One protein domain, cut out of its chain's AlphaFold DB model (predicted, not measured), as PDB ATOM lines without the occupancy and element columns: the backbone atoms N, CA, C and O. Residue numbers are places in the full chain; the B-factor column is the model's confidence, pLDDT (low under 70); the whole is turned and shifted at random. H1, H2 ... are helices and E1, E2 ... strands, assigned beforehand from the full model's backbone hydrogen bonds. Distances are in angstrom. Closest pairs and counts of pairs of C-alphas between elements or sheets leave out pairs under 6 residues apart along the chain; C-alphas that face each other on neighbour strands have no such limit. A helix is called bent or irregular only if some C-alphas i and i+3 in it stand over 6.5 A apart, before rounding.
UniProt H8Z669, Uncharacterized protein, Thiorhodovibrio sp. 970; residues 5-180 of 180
ATOM      1  N   ILE A   5     108.865 154.019 131.607       96.38
ATOM      2  CA  ILE A   5     109.030 153.090 130.475       96.38
ATOM      3  C   ILE A   5     110.139 153.553 129.514       96.38
ATOM      4  O   ILE A   5     110.992 152.759 129.137       96.38
ATOM      5  N   THR A   6     110.163 154.835 129.129       94.94
ATOM      6  CA  THR A   6     111.198 155.366 128.217       94.94
ATOM      7  C   THR A   6     112.571 155.404 128.882       94.94
ATOM      8  O   THR A   6     113.577 155.181 128.221       94.94
ATOM      9  N   GLN A   7     112.633 155.702 130.179       95.69
ATOM     10  CA  GLN A   7     113.893 155.637 130.910       95.69
ATOM     11  C   GLN A   7     114.403 154.194 130.976       95.69
ATOM     12  O   GLN A   7     115.553 153.948 130.636       95.69
ATOM     13  N   LEU A   8     113.537 153.243 131.337       95.62
ATOM     14  CA  LEU A   8     113.890 151.831 131.425       95.62
ATOM     15  C   LEU A   8     114.366 151.273 130.087       95.62
ATOM     16  O   LEU A   8     115.380 150.591 130.054       95.62
ATOM     17  N   GLU A   9     113.654 151.574 129.001       94.81
ATOM     18  CA  GLU A   9     114.016 151.158 127.644       94.81
ATOM     19  C   GLU A   9     115.459 151.558 127.300       94.81
ATOM     20  O   GLU A   9     116.253 150.704 126.901       94.81
ATOM     21  N   SER A  10     115.829 152.811 127.571       93.44
ATOM     22  CA  SER A  10     117.190 153.309 127.352       93.44
ATOM     23  C   SER A  10     118.234 152.611 128.234       93.44
ATOM     24  O   SER A  10     119.325 152.301 127.756       93.44
ATOM     25  N   GLU A  11     117.948 152.387 129.518       94.69
ATOM     26  CA  GLU A  11     118.905 151.771 130.454       94.69
ATOM     27  C   GLU A  11     119.115 150.277 130.159       94.69
ATOM     28  O   GLU A  11     120.244 149.773 130.171       94.69
ATOM     29  N   ILE A  12     118.033 149.562 129.839       92.31
ATOM     30  CA  ILE A  12     118.060 148.126 129.559       92.31
ATOM     31  C   ILE A  12     118.803 147.816 128.262       92.31
ATOM     32  O   ILE A  12     119.547 146.835 128.219       92.31
ATOM     33  N   TRP A  13     118.657 148.633 127.217       90.44
ATOM     34  CA  TRP A  13     119.393 148.407 125.972       90.44
ATOM     35  C   TRP A  13     120.909 148.461 126.170       90.44
ATOM     36  O   TRP A  13     121.634 147.661 125.580       90.44
ATOM     37  N   ASN A  14     121.384 149.348 127.044       89.75
ATOM     38  CA  ASN A  14     122.809 149.498 127.332       89.75
ATOM     39  C   ASN A  14     123.340 148.410 128.277       89.75
ATOM     40  O   ASN A  14     124.486 147.958 128.144       89.75
ATOM     41  N   SER A  15     122.503 147.981 129.221       91.12
ATOM     42  CA  SER A  15     122.922 147.133 130.340       91.12
ATOM     43  C   SER A  15     122.661 145.648 130.101       91.12
ATOM     44  O   SER A  15     123.492 144.816 130.454       91.12
ATOM     45  N   CYS A  16     121.537 145.313 129.466       92.38
ATOM     46  CA  CYS A  16     121.042 143.943 129.375       92.38
ATOM     47  C   CYS A  16     121.137 143.352 127.971       92.38
ATOM     48  O   CYS A  16     121.011 142.141 127.840       92.38
ATOM     49  N   VAL A  17     121.333 144.144 126.914       94.06
ATOM     50  CA  VAL A  17     121.326 143.603 125.548       94.06
ATOM     51  C   VAL A  17     122.702 143.696 124.898       94.06
ATOM     52  O   VAL A  17     123.379 144.724 124.916       94.06
ATOM     53  N   ARG A  18     123.135 142.582 124.305       94.12
ATOM     54  CA  ARG A  18     124.375 142.483 123.531       94.12
ATOM     55  C   ARG A  18     124.060 141.991 122.132       94.12
ATOM     56  O   ARG A  18     123.461 140.934 121.957       94.12
ATOM     57  N   GLN A  19     124.487 142.753 121.133       93.81
ATOM     58  CA  GLN A  19     124.364 142.357 119.739       93.81
ATOM     59  C   GLN A  19     125.559 141.490 119.332       93.81
ATOM     60  O   GLN A  19     126.712 141.856 119.547       93.81
ATOM     61  N   LEU A  20     125.276 140.357 118.705       93.81
ATOM     62  CA  LEU A  20     126.251 139.431 118.154       93.81
ATOM     63  C   LEU A  20     126.513 139.747 116.678       93.81
ATOM     64  O   LEU A  20     125.633 140.204 115.942       93.81
ATOM     65  N   ALA A  21     127.742 139.485 116.241       93.06
ATOM     66  CA  ALA A  21     128.089 139.483 114.826       93.06
ATOM     67  C   ALA A  21     127.616 138.174 114.173       93.06
ATOM     68  O   ALA A  21     127.674 137.106 114.790       93.06
ATOM     69  N   ALA A  22     127.162 138.254 112.920       93.56
ATOM     70  CA  ALA A  22     126.864 137.062 112.135       93.56
ATOM     71  C   ALA A  22     128.160 136.277 111.892       93.56
ATOM     72  O   ALA A  22     129.206 136.865 111.622       93.56
ATOM     73  N   ARG A  23     128.088 134.947 111.997       93.62
ATOM     74  CA  ARG A  23     129.253 134.067 111.795       93.62
ATOM     75  C   ARG A  23     129.578 133.855 110.317       93.62
ATOM     76  O   ARG A  23     130.715 133.550 109.984       93.62
ATOM     77  N   ASP A  24     128.577 134.014 109.458       95.19
ATOM     78  CA  ASP A  24     128.658 133.845 108.013       95.19
ATOM     79  C   ASP A  24     127.555 134.651 107.301       95.19
ATOM     80  O   ASP A  24     126.623 135.180 107.921       95.19
ATOM     81  N   GLU A  25     127.667 134.741 105.975       95.50
ATOM     82  CA  GLU A  25     126.712 135.442 105.111       95.50
ATOM     83  C   GLU A  25     125.306 134.828 105.180       95.50
ATOM     84  O   GLU A  25     124.307 135.544 105.180       95.50
ATOM     85  N   LYS A  26     125.205 133.500 105.313       95.94
ATOM     86  CA  LYS A  26     123.918 132.799 105.414       95.94
ATOM     87  C   LYS A  26     123.136 133.245 106.650       95.94
ATOM     88  O   LYS A  26     121.937 133.506 106.563       95.94
ATOM     89  N   THR A  27     123.814 133.359 107.786       94.12
ATOM     90  CA  THR A  27     123.250 133.842 109.048       94.12
ATOM     91  C   THR A  27     122.841 135.306 108.921       94.12
ATOM     92  O   THR A  27     121.731 135.668 109.309       94.12
ATOM     93  N   ALA A  28     123.690 136.139 108.308       93.44
ATOM     94  CA  ALA A  28     123.368 137.542 108.058       93.44
ATOM     95  C   ALA A  28     122.106 137.699 107.188       93.44
ATOM     96  O   ALA A  28     121.199 138.442 107.560       93.44
ATOM     97  N   ASN A  29     122.008 136.950 106.085       94.19
ATOM     98  CA  ASN A  29     120.854 136.962 105.181       94.19
ATOM     99  C   ASN A  29     119.579 136.471 105.879       94.19
ATOM    100  O   ASN A  29     118.506 137.055 105.710       94.19
ATOM    101  N   ARG A  30     119.690 135.442 106.728       92.44
ATOM    102  CA  ARG A  30     118.561 134.967 107.533       92.44
ATOM    103  C   ARG A  30     118.058 136.054 108.480       92.44
ATOM    104  O   ARG A  30     116.867 136.328 108.492       92.44
ATOM    105  N   TRP A  31     118.944 136.734 109.205       93.25
ATOM    106  CA  TRP A  31     118.551 137.828 110.104       93.25
ATOM    107  C   TRP A  31     117.962 139.050 109.389       93.25
ATOM    108  O   TRP A  31     117.328 139.873 110.038       93.25
ATOM    109  N   GLN A  32     118.189 139.217 108.085       88.88
ATOM    110  CA  GLN A  32     117.578 140.298 107.301       88.88
ATOM    111  C   GLN A  32     116.169 139.955 106.806       88.88
ATOM    112  O   GLN A  32     115.362 140.853 106.573       88.88
ATOM    113  N   THR A  33     115.885 138.667 106.616       89.31
ATOM    114  CA  THR A  33     114.655 138.178 105.976       89.31
ATOM    115  C   THR A  33     113.663 137.568 106.965       89.31
ATOM    116  O   THR A  33     112.460 137.588 106.710       89.31
ATOM    117  N   ASP A  34     114.146 137.092 108.114       90.62
ATOM    118  CA  ASP A  34     113.362 136.516 109.203       90.62
ATOM    119  C   ASP A  34     113.569 137.333 110.489       90.62
ATOM    120  O   ASP A  34     114.562 137.188 111.205       90.62
ATOM    121  N   GLU A  35     112.602 138.204 110.790       90.38
ATOM    122  CA  GLU A  35     112.625 139.056 111.984       90.38
ATOM    123  C   GLU A  35     112.567 138.240 113.290       90.38
ATOM    124  O   GLU A  35     113.087 138.663 114.323       90.38
ATOM    125  N   PHE A  36     111.959 137.054 113.265       89.62
ATOM    126  CA  PHE A  36     111.912 136.193 114.439       89.62
ATOM    127  C   PHE A  36     113.303 135.618 114.738       89.62
ATOM    128  O   PHE A  36     113.784 135.705 115.872       89.62
ATOM    129  N   ALA A  37     113.996 135.114 113.709       90.00
ATOM    130  CA  ALA A  37     115.392 134.690 113.829       90.00
ATOM    131  C   ALA A  37     116.307 135.861 114.216       90.00
ATOM    132  O   ALA A  37     117.164 135.707 115.085       90.00
ATOM    133  N   HIS A  38     116.089 137.044 113.635       91.12
ATOM    134  CA  HIS A  38     116.820 138.261 113.978       91.12
ATOM    135  C   HIS A  38     116.821 138.525 115.490       91.12
ATOM    136  O   HIS A  38     117.880 138.744 116.069       91.12
ATOM    137  N   LEU A  39     115.665 138.451 116.150       89.62
ATOM    138  CA  LEU A  39     115.554 138.744 117.583       89.62
ATOM    139  C   LEU A  39     116.097 137.632 118.481       89.62
ATOM    140  O   LEU A  39     116.668 137.918 119.533       89.62
ATOM    141  N   ASN A  40     115.926 136.369 118.088       88.00
ATOM    142  CA  ASN A  40     116.348 135.236 118.911       88.00
ATOM    143  C   ASN A  40     117.831 134.887 118.785       88.00
ATOM    144  O   ASN A  40     118.398 134.346 119.731       88.00
ATOM    145  N   GLU A  41     118.453 135.174 117.645       91.31
ATOM    146  CA  GLU A  41     119.816 134.717 117.358       91.31
ATOM    147  C   GLU A  41     120.844 135.848 117.386       91.31
ATOM    148  O   GLU A  41     121.980 135.630 117.807       91.31
ATOM    149  N   ARG A  42     120.476 137.059 116.944       92.94
ATOM    150  CA  ARG A  42     121.423 138.183 116.873       92.94
ATOM    151  C   ARG A  42     121.674 138.827 118.226       92.94
ATOM    152  O   ARG A  42     122.690 139.494 118.390       92.94
ATOM    153  N   PHE A  43     120.767 138.678 119.180       93.31
ATOM    154  CA  PHE A  43     120.833 139.404 120.440       93.31
ATOM    155  C   PHE A  43     120.852 138.452 121.627       93.31
ATOM    156  O   PHE A  43     120.007 137.569 121.762       93.31
ATOM    157  N   LEU A  44     121.807 138.683 122.522       92.81
ATOM    158  CA  LEU A  44     121.872 138.048 123.826       92.81
ATOM    159  C   LEU A  44     121.277 138.997 124.867       92.81
ATOM    160  O   LEU A  44     121.720 140.141 124.980       92.81
ATOM    161  N   VAL A  45     120.308 138.505 125.641       92.69
ATOM    162  CA  VAL A  45     119.751 139.219 126.795       92.69
ATOM    163  C   VAL A  45     120.407 138.688 128.069       92.69
ATOM    164  O   VAL A  45     120.326 137.499 128.374       92.69
ATOM    165  N   GLN A  46     121.099 139.570 128.782       93.62
ATOM    166  CA  GLN A  46     121.751 139.320 130.062       93.62
ATOM    167  C   GLN A  46     120.769 139.574 131.222       93.62
ATOM    168  O   GLN A  46     119.769 140.271 131.031       93.62
ATOM    169  N   PRO A  47     121.030 139.012 132.418       93.44
ATOM    170  CA  PRO A  47     120.207 139.263 133.597       93.44
ATOM    171  C   PRO A  47     120.098 140.752 133.934       93.44
ATOM    172  O   PRO A  47     121.047 141.507 133.720       93.44
ATOM    173  N   LEU A  48     118.952 141.147 134.489       93.50
ATOM    174  CA  LEU A  48     118.716 142.514 134.940       93.50
ATOM    175  C   LEU A  48     119.679 142.883 136.092       93.50
ATOM    176  O   LEU A  48     119.737 142.147 137.080       93.50
ATOM    177  N   PRO A  49     120.408 144.011 136.005       93.88
ATOM    178  CA  PRO A  49     121.131 144.580 137.139       93.88
ATOM    179  C   PRO A  49     120.179 144.990 138.271       93.88
ATOM    180  O   PRO A  49     119.125 145.576 138.013       93.88
ATOM    181  N   ALA A  50     120.562 144.723 139.521       92.69
ATOM    182  CA  ALA A  50     119.716 144.965 140.694       92.69
ATOM    183  C   ALA A  50     119.313 146.446 140.838       92.69
ATOM    184  O   ALA A  50     118.206 146.767 141.262       92.69
ATOM    185  N   GLU A  51     120.181 147.369 140.421       94.31
ATOM    186  CA  GLU A  51     119.913 148.808 140.425       94.31
ATOM    187  C   GLU A  51     118.746 149.227 139.515       94.31
ATOM    188  O   GLU A  51     118.164 150.294 139.724       94.31
ATOM    189  N   LEU A  52     118.376 148.401 138.528       94.69
ATOM    190  CA  LEU A  52     117.262 148.673 137.619       94.69
ATOM    191  C   LEU A  52     115.926 148.104 138.113       94.69
ATOM    192  O   LEU A  52     114.887 148.499 137.582       94.69
ATOM    193  N   GLU A  53     115.905 147.234 139.129       92.94
ATOM    194  CA  GLU A  53     114.669 146.626 139.650       92.94
ATOM    195  C   GLU A  53     113.596 147.661 140.039       92.94
ATOM    196  O   GLU A  53     112.455 147.524 139.583       92.94
ATOM    197  N   PRO A  54     113.912 148.756 140.768       94.50
ATOM    198  CA  PRO A  54     112.906 149.765 141.099       94.50
ATOM    199  C   PRO A  54     112.310 150.434 139.855       94.50
ATOM    200  O   PRO A  54     111.122 150.762 139.822       94.50
ATOM    201  N   LEU A  55     113.128 150.630 138.817       95.44
ATOM    202  CA  LEU A  55     112.696 151.233 137.563       95.44
ATOM    203  C   LEU A  55     111.814 150.270 136.753       95.44
ATOM    204  O   LEU A  55     110.845 150.713 136.136       95.44
ATOM    205  N   VAL A  56     112.087 148.961 136.812       94.25
ATOM    206  CA  VAL A  56     111.203 147.922 136.261       94.25
ATOM    207  C   VAL A  56     109.833 147.972 136.924       94.25
ATOM    208  O   VAL A  56     108.830 148.069 136.216       94.25
ATOM    209  N   SER A  57     109.767 147.988 138.258       93.44
ATOM    210  CA  SER A  57     108.486 148.075 138.971       93.44
ATOM    211  C   SER A  57     107.698 149.329 138.579       93.44
ATOM    212  O   SER A  57     106.503 149.246 138.294       93.44
ATOM    213  N   GLN A  58     108.364 150.485 138.482       96.12
ATOM    214  CA  GLN A  58     107.729 151.736 138.050       96.12
ATOM    215  C   GLN A  58     107.219 151.670 136.604       96.12
ATOM    216  O   GLN A  58     106.110 152.130 136.324       96.12
ATOM    217  N   ALA A  59     107.996 151.094 135.684       95.88
ATOM    218  CA  ALA A  59     107.595 150.941 134.288       95.88
ATOM    219  C   ALA A  59     106.402 149.985 134.134       95.88
ATOM    220  O   ALA A  59     105.489 150.278 133.364       95.88
ATOM    221  N   VAL A  60     106.371 148.883 134.892       95.00
ATOM    222  CA  VAL A  60     105.241 147.941 134.909       95.00
ATOM    223  C   VAL A  60     103.988 148.594 135.489       95.00
ATOM    224  O   VAL A  60     102.922 148.486 134.888       95.00
ATOM    225  N   MET A  61     104.097 149.329 136.598       95.62
ATOM    226  CA  MET A  61     102.963 150.080 137.153       95.62
ATOM    227  C   MET A  61     102.438 151.127 136.165       95.62
ATOM    228  O   MET A  61     101.229 151.267 135.983       95.62
ATOM    229  N   GLN A  62     103.341 151.852 135.499       96.88
ATOM    230  CA  GLN A  62     102.960 152.804 134.462       96.88
ATOM    231  C   GLN A  62     102.243 152.106 133.300       96.88
ATOM    232  O   GLN A  62     101.241 152.621 132.805       96.88
ATOM    233  N   TRP A  63     102.727 150.937 132.874       97.06
ATOM    234  CA  TRP A  63     102.057 150.148 131.846       97.06
ATOM    235  C   TRP A  63     100.650 149.728 132.280       97.06
ATOM    236  O   TRP A  63      99.705 149.937 131.530       97.06
ATOM    237  N   GLN A  64     100.484 149.220 133.501       95.94
ATOM    238  CA  GLN A  64      99.176 148.814 134.025       95.94
ATOM    239  C   GLN A  64      98.163 149.967 134.023       95.94
ATOM    240  O   GLN A  64      96.991 149.756 133.724       95.94
ATOM    241  N   GLN A  65      98.601 151.201 134.293       97.31
ATOM    242  CA  GLN A  65      97.740 152.384 134.180       97.31
ATOM    243  C   GLN A  65      97.323 152.664 132.730       97.31
ATOM    244  O   GLN A  65      96.164 152.989 132.477       97.31
ATOM    245  N   ILE A  66      98.248 152.537 131.773       97.62
ATOM    246  CA  ILE A  66      97.955 152.697 130.339       97.62
ATOM    247  C   ILE A  66      96.982 151.609 129.878       97.62
ATOM    248  O   ILE A  66      95.983 151.909 129.229       97.62
ATOM    249  N   GLU A  67      97.240 150.359 130.253       97.38
ATOM    250  CA  GLU A  67      96.389 149.211 129.957       97.38
ATOM    251  C   GLU A  67      94.967 149.425 130.482       97.38
ATOM    252  O   GLU A  67      94.012 149.308 129.719       97.38
ATOM    253  N   GLN A  68      94.814 149.844 131.742       97.38
ATOM    254  CA  GLN A  68      93.509 150.169 132.326       97.38
ATOM    255  C   GLN A  68      92.776 151.270 131.550       97.38
ATOM    256  O   GLN A  68      91.564 151.180 131.358       97.38
ATOM    257  N   GLN A  69      93.486 152.296 131.076       97.62
ATOM    258  CA  GLN A  69      92.885 153.354 130.260       97.62
ATOM    259  C   GLN A  69      92.414 152.832 128.900       97.62
ATOM    260  O   GLN A  69      91.313 153.175 128.469       97.62
ATOM    261  N   VAL A  70      93.217 152.003 128.227       97.75
ATOM    262  CA  VAL A  70      92.852 151.390 126.940       97.75
ATOM    263  C   VAL A  70      91.642 150.474 127.115       97.75
ATOM    264  O   VAL A  70      90.627 150.661 126.448       97.75
ATOM    265  N   CYS A  71      91.706 149.541 128.063       96.94
ATOM    266  CA  CYS A  71      90.612 148.634 128.407       96.94
ATOM    267  C   CYS A  71      89.329 149.387 128.791       96.94
ATOM    268  O   CYS A  71      88.246 149.047 128.315       96.94
ATOM    269  N   GLY A  72      89.451 150.460 129.578       97.38
ATOM    270  CA  GLY A  72      88.333 151.324 129.954       97.38
ATOM    271  C   GLY A  72      87.670 152.007 128.756       97.38
ATOM    272  O   GLY A  72      86.447 151.997 128.656       97.38
ATOM    273  N   LYS A  73      88.456 152.542 127.809       97.06
ATOM    274  CA  LYS A  73      87.928 153.128 126.560       97.06
ATOM    275  C   LYS A  73      87.217 152.099 125.686       97.06
ATOM    276  O   LYS A  73      86.226 152.421 125.042       97.06
ATOM    277  N   LEU A  74      87.744 150.880 125.654       96.56
ATOM    278  CA  LEU A  74      87.206 149.784 124.856       96.56
ATOM    279  C   LEU A  74      86.024 149.066 125.534       96.56
ATOM    280  O   LEU A  74      85.373 148.243 124.896       96.56
ATOM    281  N   GLY A  75      85.747 149.350 126.812       96.88
ATOM    282  CA  GLY A  75      84.693 148.680 127.576       96.88
ATOM    283  C   GLY A  75      84.943 147.181 127.773       96.88
ATOM    284  O   GLY A  75      83.991 146.405 127.818       96.88
ATOM    285  N   MET A  76      86.208 146.759 127.855       96.50
ATOM    286  CA  MET A  76      86.600 145.348 127.948       96.50
ATOM    287  C   MET A  76      87.735 145.145 128.951       96.50
ATOM    288  O   MET A  76      88.557 146.027 129.170       96.50
ATOM    289  N   THR A  77      87.807 143.955 129.538       97.25
ATOM    290  CA  THR A  77      88.971 143.508 130.320       97.25
ATOM    291  C   THR A  77      90.153 143.169 129.407       97.25
ATOM    292  O   THR A  77      89.972 142.931 128.210       97.25
ATOM    293  N   SER A  78      91.363 143.088 129.963       96.00
ATOM    294  CA  SER A  78      92.568 142.701 129.212       96.00
ATOM    295  C   SER A  78      92.449 141.310 128.582       96.00
ATOM    296  O   SER A  78      92.879 141.102 127.451       96.00
ATOM    297  N   GLU A  79      91.806 140.363 129.269       96.62
ATOM    298  CA  GLU A  79      91.556 139.013 128.753       96.62
ATOM    299  C   GLU A  79      90.596 139.031 127.553       96.62
ATOM    300  O   GLU A  79      90.876 138.439 126.510       96.62
ATOM    301  N   GLN A  80      89.491 139.775 127.658       97.31
ATOM    302  CA  GLN A  80      88.545 139.949 126.550       97.31
ATOM    303  C   GLN A  80      89.187 140.656 125.352       97.31
ATOM    304  O   GLN A  80      88.898 140.304 124.203       97.31
ATOM    305  N   PHE A  81      90.057 141.635 125.614       97.69
ATOM    306  CA  PHE A  81      90.839 142.308 124.586       97.69
ATOM    307  C   PHE A  81      91.746 141.319 123.850       97.69
ATOM    308  O   PHE A  81      91.659 141.227 122.628       97.69
ATOM    309  N   LEU A  82      92.550 140.533 124.576       97.25
ATOM    310  CA  LEU A  82      93.449 139.539 123.985       97.25
ATOM    311  C   LEU A  82      92.686 138.492 123.165       97.25
ATOM    312  O   LEU A  82      93.055 138.232 122.023       97.25
ATOM    313  N   HIS A  83      91.575 137.961 123.685       96.88
ATOM    314  CA  HIS A  83      90.734 137.007 122.949       96.88
ATOM    315  C   HIS A  83      90.165 137.595 121.652       96.88
ATOM    316  O   HIS A  83      90.090 136.929 120.617       96.88
ATOM    317  N   SER A  84      89.746 138.860 121.689       96.62
ATOM    318  CA  SER A  84      89.233 139.556 120.506       96.62
ATOM    319  C   SER A  84      90.350 139.840 119.501       96.62
ATOM    320  O   SER A  84      90.164 139.634 118.301       96.62
ATOM    321  N   PHE A  85      91.520 140.251 119.990       97.50
ATOM    322  CA  PHE A  85      92.714 140.459 119.184       97.50
ATOM    323  C   PHE A  85      93.161 139.175 118.475       97.50
ATOM    324  O   PHE A  85      93.448 139.216 117.284       97.50
ATOM    325  N   GLU A  86      93.178 138.025 119.148       96.88
ATOM    326  CA  GLU A  86      93.588 136.763 118.522       96.88
ATOM    327  C   GLU A  86      92.699 136.381 117.337       96.88
ATOM    328  O   GLU A  86      93.206 135.957 116.298       96.88
ATOM    329  N   LYS A  87      91.384 136.604 117.444       96.81
ATOM    330  CA  LYS A  87      90.444 136.396 116.330       96.81
ATOM    331  C   LYS A  87      90.729 137.337 115.165       96.81
ATOM    332  O   LYS A  87      90.735 136.901 114.018       96.81
ATOM    333  N   VAL A  88      90.973 138.612 115.464       96.44
ATOM    334  CA  VAL A  88      91.343 139.639 114.479       96.44
ATOM    335  C   VAL A  88      92.636 139.261 113.766       96.44
ATOM    336  O   VAL A  88      92.681 139.261 112.539       96.44
ATOM    337  N   ARG A  89      93.675 138.893 114.522       96.25
ATOM    338  CA  ARG A  89      94.958 138.453 113.980       96.25
ATOM    339  C   ARG A  89      94.780 137.216 113.109       96.25
ATOM    340  O   ARG A  89      95.310 137.193 112.007       96.25
ATOM    341  N   HIS A  90      94.058 136.204 113.588       96.38
ATOM    342  CA  HIS A  90      93.845 134.964 112.846       96.38
ATOM    343  C   HIS A  90      93.111 135.196 111.518       96.38
ATOM    344  O   HIS A  90      93.516 134.646 110.496       96.38
ATOM    345  N   ASP A  91      92.071 136.034 111.519       96.19
ATOM    346  CA  ASP A  91      91.379 136.421 110.289       96.19
ATOM    347  C   ASP A  91      92.321 137.184 109.345       96.19
ATOM    348  O   ASP A  91      92.397 136.836 108.173       96.19
ATOM    349  N   PHE A  92      93.113 138.136 109.854       94.50
ATOM    350  CA  PHE A  92      94.080 138.889 109.048       94.50
ATOM    351  C   PHE A  92      95.150 138.003 108.390       94.50
ATOM    352  O   PHE A  92      95.361 138.104 107.188       94.50
ATOM    353  N   ILE A  93      95.811 137.119 109.147       92.69
ATOM    354  CA  ILE A  93      96.871 136.243 108.602       92.69
ATOM    355  C   ILE A  93      96.336 135.172 107.643       92.69
ATOM    356  O   ILE A  93      97.119 134.561 106.925       92.69
ATOM    357  N   SER A  94      95.025 134.917 107.667       93.56
ATOM    358  CA  SER A  94      94.349 133.969 106.775       93.56
ATOM    359  C   SER A  94      93.720 134.667 105.561       93.56
ATOM    360  O   SER A  94      92.789 134.128 104.965       93.56
ATOM    361  N   ASP A  95      94.174 135.885 105.243       91.06
ATOM    362  CA  ASP A  95      93.661 136.748 104.169       91.06
ATOM    363  C   ASP A  95      92.143 137.021 104.262       91.06
ATOM    364  O   ASP A  95      91.442 137.254 103.270       91.06
ATOM    365  N   GLY A  96      91.616 136.999 105.487       91.88
ATOM    366  CA  GLY A  96      90.245 137.355 105.814       91.88
ATOM    367  C   GLY A  96      89.994 138.865 105.769       91.88
ATOM    368  O   GLY A  96      90.894 139.690 105.604       91.88
ATOM    369  N   LYS A  97      88.720 139.241 105.912       92.56
ATOM    370  CA  LYS A  97      88.257 140.646 105.895       92.56
ATOM    371  C   LYS A  97      87.390 141.024 107.094       92.56
ATOM    372  O   LYS A  97      86.937 142.161 107.197       92.56
ATOM    373  N   LYS A  98      87.116 140.081 107.998       95.50
ATOM    374  CA  LYS A  98      86.296 140.321 109.195       95.50
ATOM    375  C   LYS A  98      87.065 141.115 110.250       95.50
ATOM    376  O   LYS A  98      86.440 141.738 111.102       95.50
ATOM    377  N   TRP A  99      88.395 141.122 110.178       95.69
ATOM    378  CA  TRP A  99      89.263 141.906 111.049       95.69
ATOM    379  C   TRP A  99      89.046 143.421 110.894       95.69
ATOM    380  O   TRP A  99      89.105 144.140 111.890       95.69
ATOM    381  N   GLU A 100      88.751 143.910 109.681       94.81
ATOM    382  CA  GLU A 100      88.653 145.346 109.369       94.81
ATOM    383  C   GLU A 100      87.653 146.111 110.254       94.81
ATOM    384  O   GLU A 100      88.065 147.070 110.911       94.81
ATOM    385  N   PRO A 101      86.361 145.727 110.324       95.19
ATOM    386  CA  PRO A 101      85.394 146.446 111.153       95.19
ATOM    387  C   PRO A 101      85.725 146.374 112.648       95.19
ATOM    388  O   PRO A 101      85.455 147.324 113.378       95.19
ATOM    389  N   ILE A 102      86.336 145.277 113.110       95.44
ATOM    390  CA  ILE A 102      86.712 145.107 114.519       95.44
ATOM    391  C   ILE A 102      87.864 146.053 114.874       95.44
ATOM    392  O   ILE A 102      87.792 146.761 115.877       95.44
ATOM    393  N   ILE A 103      88.895 146.123 114.028       95.69
ATOM    394  CA  ILE A 103      89.996 147.078 114.196       95.69
ATOM    395  C   ILE A 103      89.499 148.518 114.113       95.69
ATOM    396  O   ILE A 103      89.909 149.338 114.932       95.69
ATOM    397  N   GLY A 104      88.583 148.817 113.187       93.94
ATOM    398  CA  GLY A 104      87.952 150.133 113.095       93.94
ATOM    399  C   GLY A 104      87.270 150.550 114.403       93.94
ATOM    400  O   GLY A 104      87.413 151.692 114.822       93.94
ATOM    401  N   ALA A 105      86.605 149.618 115.092       94.06
ATOM    402  CA  ALA A 105      85.979 149.880 116.389       94.06
ATOM    403  C   ALA A 105      86.988 150.032 117.547       94.06
ATOM    404  O   ALA A 105      86.716 150.743 118.510       94.06
ATOM    405  N   MET A 106      88.147 149.370 117.474       94.56
ATOM    406  CA  MET A 106      89.173 149.422 118.527       94.56
ATOM    407  C   MET A 106      90.151 150.593 118.382       94.56
ATOM    408  O   MET A 106      90.804 150.964 119.359       94.56
ATOM    409  N   GLN A 107      90.278 151.162 117.180       93.38
ATOM    410  CA  GLN A 107      91.335 152.105 116.813       93.38
ATOM    411  C   GLN A 107      91.470 153.279 117.790       93.38
ATOM    412  O   GLN A 107      92.571 153.539 118.270       93.38
ATOM    413  N   ASP A 108      90.372 153.953 118.126       92.75
ATOM    414  CA  ASP A 108      90.401 155.135 119.000       92.75
ATOM    415  C   ASP A 108      90.785 154.795 120.449       92.75
ATOM    416  O   ASP A 108      91.335 155.625 121.179       92.75
ATOM    417  N   GLY A 109      90.526 153.554 120.870       93.62
ATOM    418  CA  GLY A 109      90.920 153.052 122.181       93.62
ATOM    419  C   GLY A 109      92.419 152.777 122.281       93.62
ATOM    420  O   GLY A 109      93.020 153.079 123.314       93.62
ATOM    421  N   VAL A 110      93.022 152.239 121.214       95.25
ATOM    422  CA  VAL A 110      94.426 151.788 121.204       95.25
ATOM    423  C   VAL A 110      95.415 152.832 120.685       95.25
ATOM    424  O   VAL A 110      96.596 152.758 121.021       95.25
ATOM    425  N   ALA A 111      94.960 153.803 119.887       94.00
ATOM    426  CA  ALA A 111      95.832 154.743 119.194       94.00
ATOM    427  C   ALA A 111      96.751 155.518 120.155       94.00
ATOM    428  O   ALA A 111      96.301 156.252 121.037       94.00
ATOM    429  N   GLY A 112      98.062 155.378 119.947       94.44
ATOM    430  CA  GLY A 112      99.102 156.089 120.686       94.44
ATOM    431  C   GLY A 112      99.360 155.561 122.099       94.44
ATOM    432  O   GLY A 112     100.176 156.150 122.812       94.44
ATOM    433  N   ALA A 113      98.708 154.470 122.517       96.69
ATOM    434  CA  ALA A 113      98.928 153.870 123.834       96.69
ATOM    435  C   ALA A 113     100.341 153.275 123.963       96.69
ATOM    436  O   ALA A 113     101.000 153.433 124.993       96.69
ATOM    437  N   VAL A 114     100.836 152.649 122.892       96.62
ATOM    438  CA  VAL A 114     102.216 152.164 122.779       96.62
ATOM    439  C   VAL A 114     102.960 153.064 121.803       96.62
ATOM    440  O   VAL A 114     102.590 153.183 120.640       96.62
ATOM    441  N   ARG A 115     104.016 153.731 122.277       92.50
ATOM    442  CA  ARG A 115     104.669 154.802 121.507       92.50
ATOM    443  C   ARG A 115     105.477 154.307 120.314       92.50
ATOM    444  O   ARG A 115     105.554 155.005 119.305       92.50
ATOM    445  N   ASN A 116     106.150 153.170 120.454       94.50
ATOM    446  CA  ASN A 116     107.083 152.661 119.456       94.50
ATOM    447  C   ASN A 116     107.344 151.156 119.632       94.50
ATOM    448  O   ASN A 116     106.925 150.536 120.610       94.50
ATOM    449  N   MET A 117     108.074 150.581 118.673       94.69
ATOM    450  CA  MET A 117     108.494 149.179 118.713       94.69
ATOM    451  C   MET A 117     109.480 148.892 119.854       94.69
ATOM    452  O   MET A 117     109.576 147.750 120.289       94.69
ATOM    453  N   ASP A 118     110.189 149.895 120.374       95.12
ATOM    454  CA  ASP A 118     111.146 149.700 121.470       95.12
ATOM    455  C   ASP A 118     110.436 149.382 122.786       95.12
ATOM    456  O   ASP A 118     110.872 148.502 123.521       95.12
ATOM    457  N   TRP A 119     109.277 150.001 123.037       96.38
ATOM    458  CA  TRP A 119     108.397 149.623 124.146       96.38
ATOM    459  C   TRP A 119     107.890 148.191 123.995       96.38
ATOM    460  O   TRP A 119     107.857 147.447 124.974       96.38
ATOM    461  N   VAL A 120     107.537 147.790 122.771       96.94
ATOM    462  CA  VAL A 120     107.171 146.397 122.495       96.94
ATOM    463  C   VAL A 120     108.354 145.488 122.819       96.94
ATOM    464  O   VAL A 120     108.200 144.607 123.648       96.94
ATOM    465  N   ASN A 121     109.543 145.738 122.265       94.88
ATOM    466  CA  ASN A 121     110.744 144.932 122.513       94.88
ATOM    467  C   ASN A 121     111.067 144.817 124.012       94.88
ATOM    468  O   ASN A 121     111.374 143.725 124.493       94.88
ATOM    469  N   LEU A 122     110.972 145.927 124.752       95.00
ATOM    470  CA  LEU A 122     111.208 145.976 126.192       95.00
ATOM    471  C   LEU A 122     110.328 144.960 126.933       95.00
ATOM    472  O   LEU A 122     110.850 144.127 127.671       95.00
ATOM    473  N   PHE A 123     109.012 145.007 126.723       94.38
ATOM    474  CA  PHE A 123     108.059 144.177 127.465       94.38
ATOM    475  C   PHE A 123     107.851 142.781 126.871       94.38
ATOM    476  O   PHE A 123     107.607 141.831 127.605       94.38
ATOM    477  N   SER A 124     107.941 142.639 125.551       91.94
ATOM    478  CA  SER A 124     107.642 141.400 124.829       91.94
ATOM    479  C   SER A 124     108.824 140.431 124.793       91.94
ATOM    480  O   SER A 124     108.655 139.255 124.483       91.94
ATOM    481  N   TRP A 125     110.041 140.926 125.020       91.19
ATOM    482  CA  TRP A 125     111.253 140.159 124.750       91.19
ATOM    483  C   TRP A 125     112.354 140.385 125.779       91.19
ATOM    484  O   TRP A 125     112.866 139.407 126.324       91.19
ATOM    485  N   VAL A 126     112.720 141.636 126.074       92.38
ATOM    486  CA  VAL A 126     113.889 141.898 126.923       92.38
ATOM    487  C   VAL A 126     113.596 141.612 128.392       92.38
ATOM    488  O   VAL A 126     114.293 140.796 128.989       92.38
ATOM    489  N   LEU A 127     112.553 142.212 128.973       92.50
ATOM    490  CA  LEU A 127     112.201 141.996 130.382       92.50
ATOM    491  C   LEU A 127     111.918 140.525 130.715       92.50
ATOM    492  O   LEU A 127     112.520 140.041 131.672       92.50
ATOM    493  N   PRO A 128     111.113 139.775 129.930       90.38
ATOM    494  CA  PRO A 128     110.890 138.355 130.200       90.38
ATOM    495  C   PRO A 128     112.166 137.503 130.212       90.38
ATOM    496  O   PRO A 128     112.219 136.494 130.908       90.38
ATOM    497  N   LYS A 129     113.197 137.883 129.444       89.56
ATOM    498  CA  LYS A 129     114.485 137.168 129.409       89.56
ATOM    499  C   LYS A 129     115.472 137.664 130.473       89.56
ATOM    500  O   LYS A 129     116.276 136.874 130.966       89.56
ATOM    501  N   ALA A 130     115.438 138.953 130.806       90.81
ATOM    502  CA  ALA A 130     116.355 139.580 131.757       90.81
ATOM    503  C   ALA A 130     115.949 139.333 133.218       90.81
ATOM    504  O   ALA A 130     116.817 139.150 134.074       90.81
ATOM    505  N   VAL A 131     114.645 139.309 133.510       87.00
ATOM    506  CA  VAL A 131     114.112 139.100 134.860       87.00
ATOM    507  C   VAL A 131     113.774 137.624 135.044       87.00
ATOM    508  O   VAL A 131     112.788 137.124 134.509       87.00
ATOM    509  N   ARG A 132     114.597 136.907 135.814       66.12
ATOM    510  CA  ARG A 132     114.400 135.480 136.127       66.12
ATOM    511  C   ARG A 132     113.374 135.273 137.246       66.12
ATOM    512  O   ARG A 132     113.652 134.571 138.214       66.12
ATOM    513  N   GLU A 133     112.201 135.887 137.137       63.97
ATOM    514  CA  GLU A 133     111.110 135.628 138.077       63.97
ATOM    515  C   GLU A 133     110.171 134.543 137.528       63.97
ATOM    516  O   GLU A 133     109.688 134.660 136.401       63.97
ATOM    517  N   PRO A 134     109.846 133.503 138.317       54.09
ATOM    518  CA  PRO A 134     108.990 132.392 137.886       54.09
ATOM    519  C   PRO A 134     107.501 132.761 137.687       54.09
ATOM    520  O   PRO A 134     106.680 131.882 137.448       54.09
ATOM    521  N   GLY A 135     107.128 134.041 137.789       57.38
ATOM    522  CA  GLY A 135     105.739 134.496 137.941       57.38
ATOM    523  C   GLY A 135     104.979 134.891 136.669       57.38
ATOM    524  O   GLY A 135     103.839 135.328 136.784       57.38
ATOM    525  N   GLY A 136     105.567 134.807 135.470       73.62
ATOM    526  CA  GLY A 136     104.867 135.049 134.190       73.62
ATOM    527  C   GLY A 136     104.316 136.470 133.950       73.62
ATOM    528  O   GLY A 136     103.866 136.772 132.847       73.62
ATOM    529  N   GLN A 137     104.386 137.375 134.933       84.75
ATOM    530  CA  GLN A 137     103.815 138.724 134.866       84.75
ATOM    531  C   GLN A 137     104.329 139.528 133.663       84.75
ATOM    532  O   GLN A 137     103.538 140.157 132.960       84.75
ATOM    533  N   TYR A 138     105.637 139.484 133.393       87.62
ATOM    534  CA  TYR A 138     106.233 140.206 132.263       87.62
ATOM    535  C   TYR A 138     105.780 139.646 130.911       87.62
ATOM    536  O   TYR A 138     105.637 140.410 129.962       87.62
ATOM    537  N   LEU A 139     105.490 138.341 130.825       87.19
ATOM    538  CA  LEU A 139     104.927 137.736 129.615       87.19
ATOM    539  C   LEU A 139     103.500 138.226 129.378       87.19
ATOM    540  O   LEU A 139     103.173 138.615 128.259       87.19
ATOM    541  N   SER A 140     102.670 138.279 130.424       90.06
ATOM    542  CA  SER A 140     101.311 138.819 130.318       90.06
ATOM    543  C   SER A 140     101.315 140.282 129.872       90.06
ATOM    544  O   SER A 140     100.601 140.635 128.936       90.06
ATOM    545  N   VAL A 141     102.180 141.113 130.464       93.69
ATOM    546  CA  VAL A 141     102.378 142.506 130.029       93.69
ATOM    547  C   VAL A 141     102.834 142.557 128.568       93.69
ATOM    548  O   VAL A 141     102.235 143.262 127.756       93.69
ATOM    549  N   GLY A 142     103.839 141.759 128.201       94.81
ATOM    550  CA  GLY A 142     104.349 141.667 126.835       94.81
ATOM    551  C   GLY A 142     103.269 141.319 125.810       94.81
ATOM    552  O   GLY A 142     103.228 141.937 124.742       94.81
ATOM    553  N   LYS A 143     102.358 140.391 126.133       95.44
ATOM    554  CA  LYS A 143     101.221 140.029 125.269       95.44
ATOM    555  C   LYS A 143     100.299 141.219 125.021       95.44
ATOM    556  O   LYS A 143     100.007 141.520 123.864       95.44
ATOM    557  N   VAL A 144      99.889 141.930 126.071       96.88
ATOM    558  CA  VAL A 144      98.963 143.067 125.939       96.88
ATOM    559  C   VAL A 144      99.613 144.234 125.188       96.88
ATOM    560  O   VAL A 144      99.009 144.750 124.248       96.88
ATOM    561  N   VAL A 145     100.859 144.603 125.521       97.69
ATOM    562  CA  VAL A 145     101.621 145.651 124.807       97.69
ATOM    563  C   VAL A 145     101.696 145.343 123.315       97.69
ATOM    564  O   VAL A 145     101.408 146.198 122.474       97.69
ATOM    565  N   THR A 146     102.070 144.105 122.987       97.88
ATOM    566  CA  THR A 146     102.230 143.665 121.601       97.88
ATOM    567  C   THR A 146     100.899 143.719 120.859       97.88
ATOM    568  O   THR A 146     100.850 144.285 119.773       97.88
ATOM    569  N   ALA A 147      99.820 143.198 121.448       98.06
ATOM    570  CA  ALA A 147      98.488 143.192 120.845       98.06
ATOM    571  C   ALA A 147      97.936 144.610 120.605       98.06
ATOM    572  O   ALA A 147      97.433 144.893 119.518       98.06
ATOM    573  N   ILE A 148      98.088 145.529 121.567       98.19
ATOM    574  CA  ILE A 148      97.669 146.936 121.419       98.19
ATOM    575  C   ILE A 148      98.392 147.592 120.240       98.19
ATOM    576  O   ILE A 148      97.749 148.172 119.362       98.19
ATOM    577  N   PHE A 149      99.722 147.466 120.180       98.00
ATOM    578  CA  PHE A 149     100.487 148.068 119.090       98.00
ATOM    579  C   PHE A 149     100.218 147.380 117.747       98.00
ATOM    580  O   PHE A 149     100.187 148.042 116.711       98.00
ATOM    581  N   TYR A 150      99.956 146.070 117.750       97.69
ATOM    582  CA  TYR A 150      99.539 145.334 116.559       97.69
ATOM    583  C   TYR A 150      98.232 145.907 116.005       97.69
ATOM    584  O   TYR A 150      98.188 146.241 114.824       97.69
ATOM    585  N   CYS A 151      97.197 146.089 116.832       97.31
ATOM    586  CA  CYS A 151      95.934 146.697 116.403       97.31
ATOM    587  C   CYS A 151      96.145 148.079 115.767       97.31
ATOM    588  O   CYS A 151      95.574 148.373 114.716       97.31
ATOM    589  N   GLU A 152      97.006 148.911 116.360       96.38
ATOM    590  CA  GLU A 152      97.342 150.225 115.809       96.38
ATOM    591  C   GLU A 152      98.037 150.123 114.440       96.38
ATOM    592  O   GLU A 152      97.677 150.836 113.498       96.38
ATOM    593  N   LEU A 153      99.012 149.223 114.295       95.81
ATOM    594  CA  LEU A 153      99.684 148.994 113.015       95.81
ATOM    595  C   LEU A 153      98.726 148.419 111.969       95.81
ATOM    596  O   LEU A 153      98.791 148.812 110.807       95.81
ATOM    597  N   LEU A 154      97.824 147.527 112.370       95.25
ATOM    598  CA  LEU A 154      96.854 146.899 111.481       95.25
ATOM    599  C   LEU A 154      95.836 147.921 110.959       95.25
ATOM    600  O   LEU A 154      95.565 147.948 109.761       95.25
ATOM    601  N   SER A 155      95.375 148.843 111.809       94.38
ATOM    602  CA  SER A 155      94.558 149.993 111.391       94.38
ATOM    603  C   SER A 155      95.276 150.867 110.349       94.38
ATOM    604  O   SER A 155      94.693 151.238 109.329       94.38
ATOM    605  N   LYS A 156      96.566 151.160 110.556       92.88
ATOM    606  CA  LYS A 156      97.348 152.047 109.673       92.88
ATOM    607  C   LYS A 156      97.783 151.391 108.363       92.88
ATOM    608  O   LYS A 156      97.914 152.072 107.342       92.88
ATOM    609  N   TYR A 157      98.083 150.096 108.402       93.62
ATOM    610  CA  TYR A 157      98.841 149.420 107.352       93.62
ATOM    611  C   TYR A 157      98.188 148.152 106.807       93.62
ATOM    612  O   TYR A 157      98.677 147.645 105.803       93.62
ATOM    613  N   GLY A 158      97.097 147.654 107.395       87.88
ATOM    614  CA  GLY A 158      96.508 146.354 107.047       87.88
ATOM    615  C   GLY A 158      95.993 146.221 105.612       87.88
ATOM    616  O   GLY A 158      95.799 145.111 105.141       87.88
ATOM    617  N   LYS A 159      95.814 147.338 104.896       84.44
ATOM    618  CA  LYS A 159      95.419 147.367 103.474       84.44
ATOM    619  C   LYS A 159      96.597 147.464 102.503       84.44
ATOM    620  O   LYS A 159      96.384 147.634 101.307       84.44
ATOM    621  N   ARG A 160      97.834 147.476 103.008       77.75
ATOM    622  CA  ARG A 160      99.046 147.593 102.195       77.75
ATOM    623  C   ARG A 160      99.727 146.237 102.129       77.75
ATOM    624  O   ARG A 160     100.159 145.733 103.168       77.75
ATOM    625  N   ASP A 161      99.870 145.711 100.919       62.53
ATOM    626  CA  ASP A 161     100.631 144.488 100.681       62.53
ATOM    627  C   ASP A 161     102.072 144.641 101.203       62.53
ATOM    628  O   ASP A 161     102.696 145.701 101.094       62.53
ATOM    629  N   GLU A 162     102.574 143.580 101.837       64.44
ATOM    630  CA  GLU A 162     103.959 143.427 102.309       64.44
ATOM    631  C   GLU A 162     104.504 144.510 103.264       64.44
ATOM    632  O   GLU A 162     105.689 144.873 103.241       64.44
ATOM    633  N   ASN A 163     103.686 144.995 104.201       80.62
ATOM    634  CA  ASN A 163     104.155 145.993 105.158       80.62
ATOM    635  C   ASN A 163     105.190 145.435 106.166       80.62
ATOM    636  O   ASN A 163     104.904 144.563 106.990       80.62
ATOM    637  N   GLY A 164     106.405 145.998 106.155       85.69
ATOM    638  CA  GLY A 164     107.485 145.619 107.074       85.69
ATOM    639  C   GLY A 164     107.164 145.818 108.563       85.69
ATOM    640  O   GLY A 164     107.672 145.065 109.389       85.69
ATOM    641  N   TYR A 165     106.301 146.771 108.933       91.25
ATOM    642  CA  TYR A 165     105.887 146.963 110.329       91.25
ATOM    643  C   TYR A 165     104.991 145.826 110.826       91.25
ATOM    644  O   TYR A 165     105.175 145.372 111.954       91.25
ATOM    645  N   LEU A 166     104.075 145.330 109.983       93.00
ATOM    646  CA  LEU A 166     103.196 144.207 110.328       93.00
ATOM    647  C   LEU A 166     103.984 142.903 110.485       93.00
ATOM    648  O   LEU A 166     103.805 142.194 111.470       93.00
ATOM    649  N   ARG A 167     104.956 142.649 109.597       90.81
ATOM    650  CA  ARG A 167     105.905 141.532 109.767       90.81
ATOM    651  C   ARG A 167     106.686 141.637 111.077       90.81
ATOM    652  O   ARG A 167     106.870 140.642 111.776       90.81
ATOM    653  N   LYS A 168     107.124 142.848 111.432       93.81
ATOM    654  CA  LYS A 168     107.887 143.079 112.661       93.81
ATOM    655  C   LYS A 168     107.082 142.809 113.921       93.81
ATOM    656  O   LYS A 168     107.600 142.141 114.814       93.81
ATOM    657  N   ILE A 169     105.856 143.321 114.007       95.75
ATOM    658  CA  ILE A 169     105.019 143.115 115.193       95.75
ATOM    659  C   ILE A 169     104.543 141.663 115.312       95.75
ATOM    660  O   ILE A 169     104.503 141.132 116.418       95.75
ATOM    661  N   GLU A 170     104.307 140.980 114.189       94.75
ATOM    662  CA  GLU A 170     103.986 139.550 114.163       94.75
ATOM    663  C   GLU A 170     105.114 138.691 114.746       94.75
ATOM    664  O   GLU A 170     104.863 137.798 115.553       94.75
ATOM    665  N   ALA A 171     106.376 139.010 114.445       93.12
ATOM    666  CA  ALA A 171     107.506 138.333 115.078       93.12
ATOM    667  C   ALA A 171     107.514 138.503 116.612       93.12
ATOM    668  O   ALA A 171     107.811 137.547 117.326       93.12
ATOM    669  N   ARG A 172     107.137 139.680 117.144       94.50
ATOM    670  CA  ARG A 172     107.031 139.893 118.604       94.50
ATOM    671  C   ARG A 172     105.855 139.132 119.199       94.50
ATOM    672  O   ARG A 172     106.000 138.581 120.285       94.50
ATOM    673  N   TRP A 173     104.734 139.049 118.483       95.19
ATOM    674  CA  TRP A 173     103.592 138.246 118.915       95.19
ATOM    675  C   TRP A 173     103.947 136.761 119.028       95.19
ATOM    676  O   TRP A 173     103.584 136.103 120.002       95.19
ATOM    677  N   ARG A 174     104.708 136.232 118.068       92.12
ATOM    678  CA  ARG A 174     105.241 134.869 118.157       92.12
ATOM    679  C   ARG A 174     106.177 134.710 119.355       92.12
ATOM    680  O   ARG A 174     106.003 133.780 120.130       92.12
ATOM    681  N   LEU A 175     107.097 135.657 119.568       88.50
ATOM    682  CA  LEU A 175     108.034 135.613 120.701       88.50
ATOM    683  C   LEU A 175     107.321 135.508 122.052       88.50
ATOM    684  O   LEU A 175     107.669 134.644 122.846       88.50
ATOM    685  N   VAL A 176     106.305 136.335 122.311       89.44
ATOM    686  CA  VAL A 176     105.595 136.320 123.608       89.44
ATOM    687  C   VAL A 176     104.770 135.058 123.854       89.44
ATOM    688  O   VAL A 176     104.380 134.811 124.993       89.44
ATOM    689  N   ASN A 177     104.484 134.274 122.813       86.19
ATOM    690  CA  ASN A 177     103.747 133.015 122.917       86.19
ATOM    691  C   ASN A 177     104.649 131.772 122.862       86.19
ATOM    692  O   ASN A 177     104.212 130.703 123.261       86.19
ATOM    693  N   GLU A 178     105.894 131.899 122.400       79.31
ATOM    694  CA  GLU A 178     106.897 130.822 122.457       79.31
ATOM    695  C   GLU A 178     107.741 130.870 123.749       79.31
ATOM    696  O   GLU A 178     108.452 129.920 124.059       79.31
ATOM    697  N   LEU A 179     107.676 131.972 124.512       59.44
ATOM    698  CA  LEU A 179     108.325 132.116 125.826       59.44
ATOM    699  C   LEU A 179     107.494 131.566 127.005       59.44
ATOM    700  O   LEU A 179     107.989 131.571 128.132       59.44
ATOM    701  N   THR A 180     106.249 131.143 126.760       52.09
ATOM    702  CA  THR A 180     105.369 130.434 127.715       52.09
ATOM    703  C   THR A 180     105.526 128.931 127.593       52.09
ATOM    704  O   THR A 180     105.583 128.268 128.650       52.09
TER     705      THR A 180
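Overview. This is residues 5 to 180 of the 180 residues of an uncharacterized protein of Thiorhodovibrio sp. 970 (UniProt H8Z669). Three helices side by side, H7, H8 and H9, form an up-and-down bundle with their centres in a triangle, and the long helix H4 runs past it, with H1 packed on both H4 and H7. The helical hairpin of H5 and H6 packs on H8 near the last residues of H4; by the first residues of H4, two short strands, E1 and E2, lead out to the small helices H2 and H3, of which H3 packs on H9 and H2 is the part farthest from the middle. The printed part has 176 residues, with nine named helices and two named strands in the order H1 E1 H2 H3 E2 H4 H5 H6 H7 H8 H9; the sheet, E1 - E2, is antiparallel and the class is mostly helix. The whole is compact, with a radius of gyration of the C-alphas of 16.4 A and spans of 43 by 41 by 25 A.

Arrangement. H1, residues 5 to 15, touches residues 52 to 63 of H4, residues 50 to 74, at a tilt of 37 degrees, only just steep, opposite ways; the closest C-alphas are those of Ile 5 and Ala 59, 4.6 A apart. H1 also touches H7, residues 117 to 130, at a steep tilt of 55 degrees, closest at the C-alphas of Glu 9 and Leu 122, 6.1 A. E1, residues 17 to 19, and E2, residues 43 to 45, are antiparallel neighbours, with N 18 and O 44 2.9 A apart and N 44 and O 18 2.8 A apart, both within hydrogen-bond range. Between them in the chain, H2, residues 25 to 33, and H3, residues 35 to 41, touch only at the corner, closest at the C-alphas of Trp 31 and His 38, 4.3 A. H3 touches H9, residues 164 to 178, closest at the C-alphas of Phe 36 and Ala 171, 4.9 A. H5, residues 78 to 93, and H6, residues 99 to 110, form a helical hairpin, closest at the C-alphas of Val 88 and Trp 99, 4.6 A. H4 only just touches H5, with 3 pairs of C-alphas within 8 A, about perpendicular at 78 degrees; the closest are those of Cys 71 and Ser 78, 6.3 A. The hub is H8, residues 137 to 157, which touches five helices: H4, H5, H6, H7 and H9. In the bundle, H7 and H8 form a hairpin at a shallow tilt of 21 degrees, closest at the C-alphas of Ser 124 and Gly 142, 3.9 A; H8 and H9 form another at 23 degrees, closest at the C-alphas of Lys 143 and Val 176, 6.0 A. Every O i to N i+4 pair is within hydrogen-bond range in H2, H3, H5, H8 and H9; the counts are 6 of 7 in H1, 19 of 21 in H4, 6 of 8 in H6 and 7 of 10 in H7.

Along the chain. H1 begins at C-alpha 5, (109.030, 153.090, 130.475). H4 is 36.5 A long, from C-alpha 50 at (119.716, 144.965, 140.694); H8 is 29.9 A, H5 22.0 A and H9 21.4 A, ending at C-alpha 178, (106.897, 130.822, 122.457). H4, H6 and H7 are irregular: C-alphas 51 and 54 are 7.1 A apart, 105 and 108 7.3 A, and 124 and 127 7.2 A.

Size, cuts and confidence. The two C-alphas farthest apart are those of Asp 24 and Gly 75, 50.4 A. The printed part has no cut and no long link, and it ends at Thr 180, the chain's last residue. The mean pLDDT of the printed part is 92.0; residues 132 to 135, 161 to 162 and 179 to 180 are under 70.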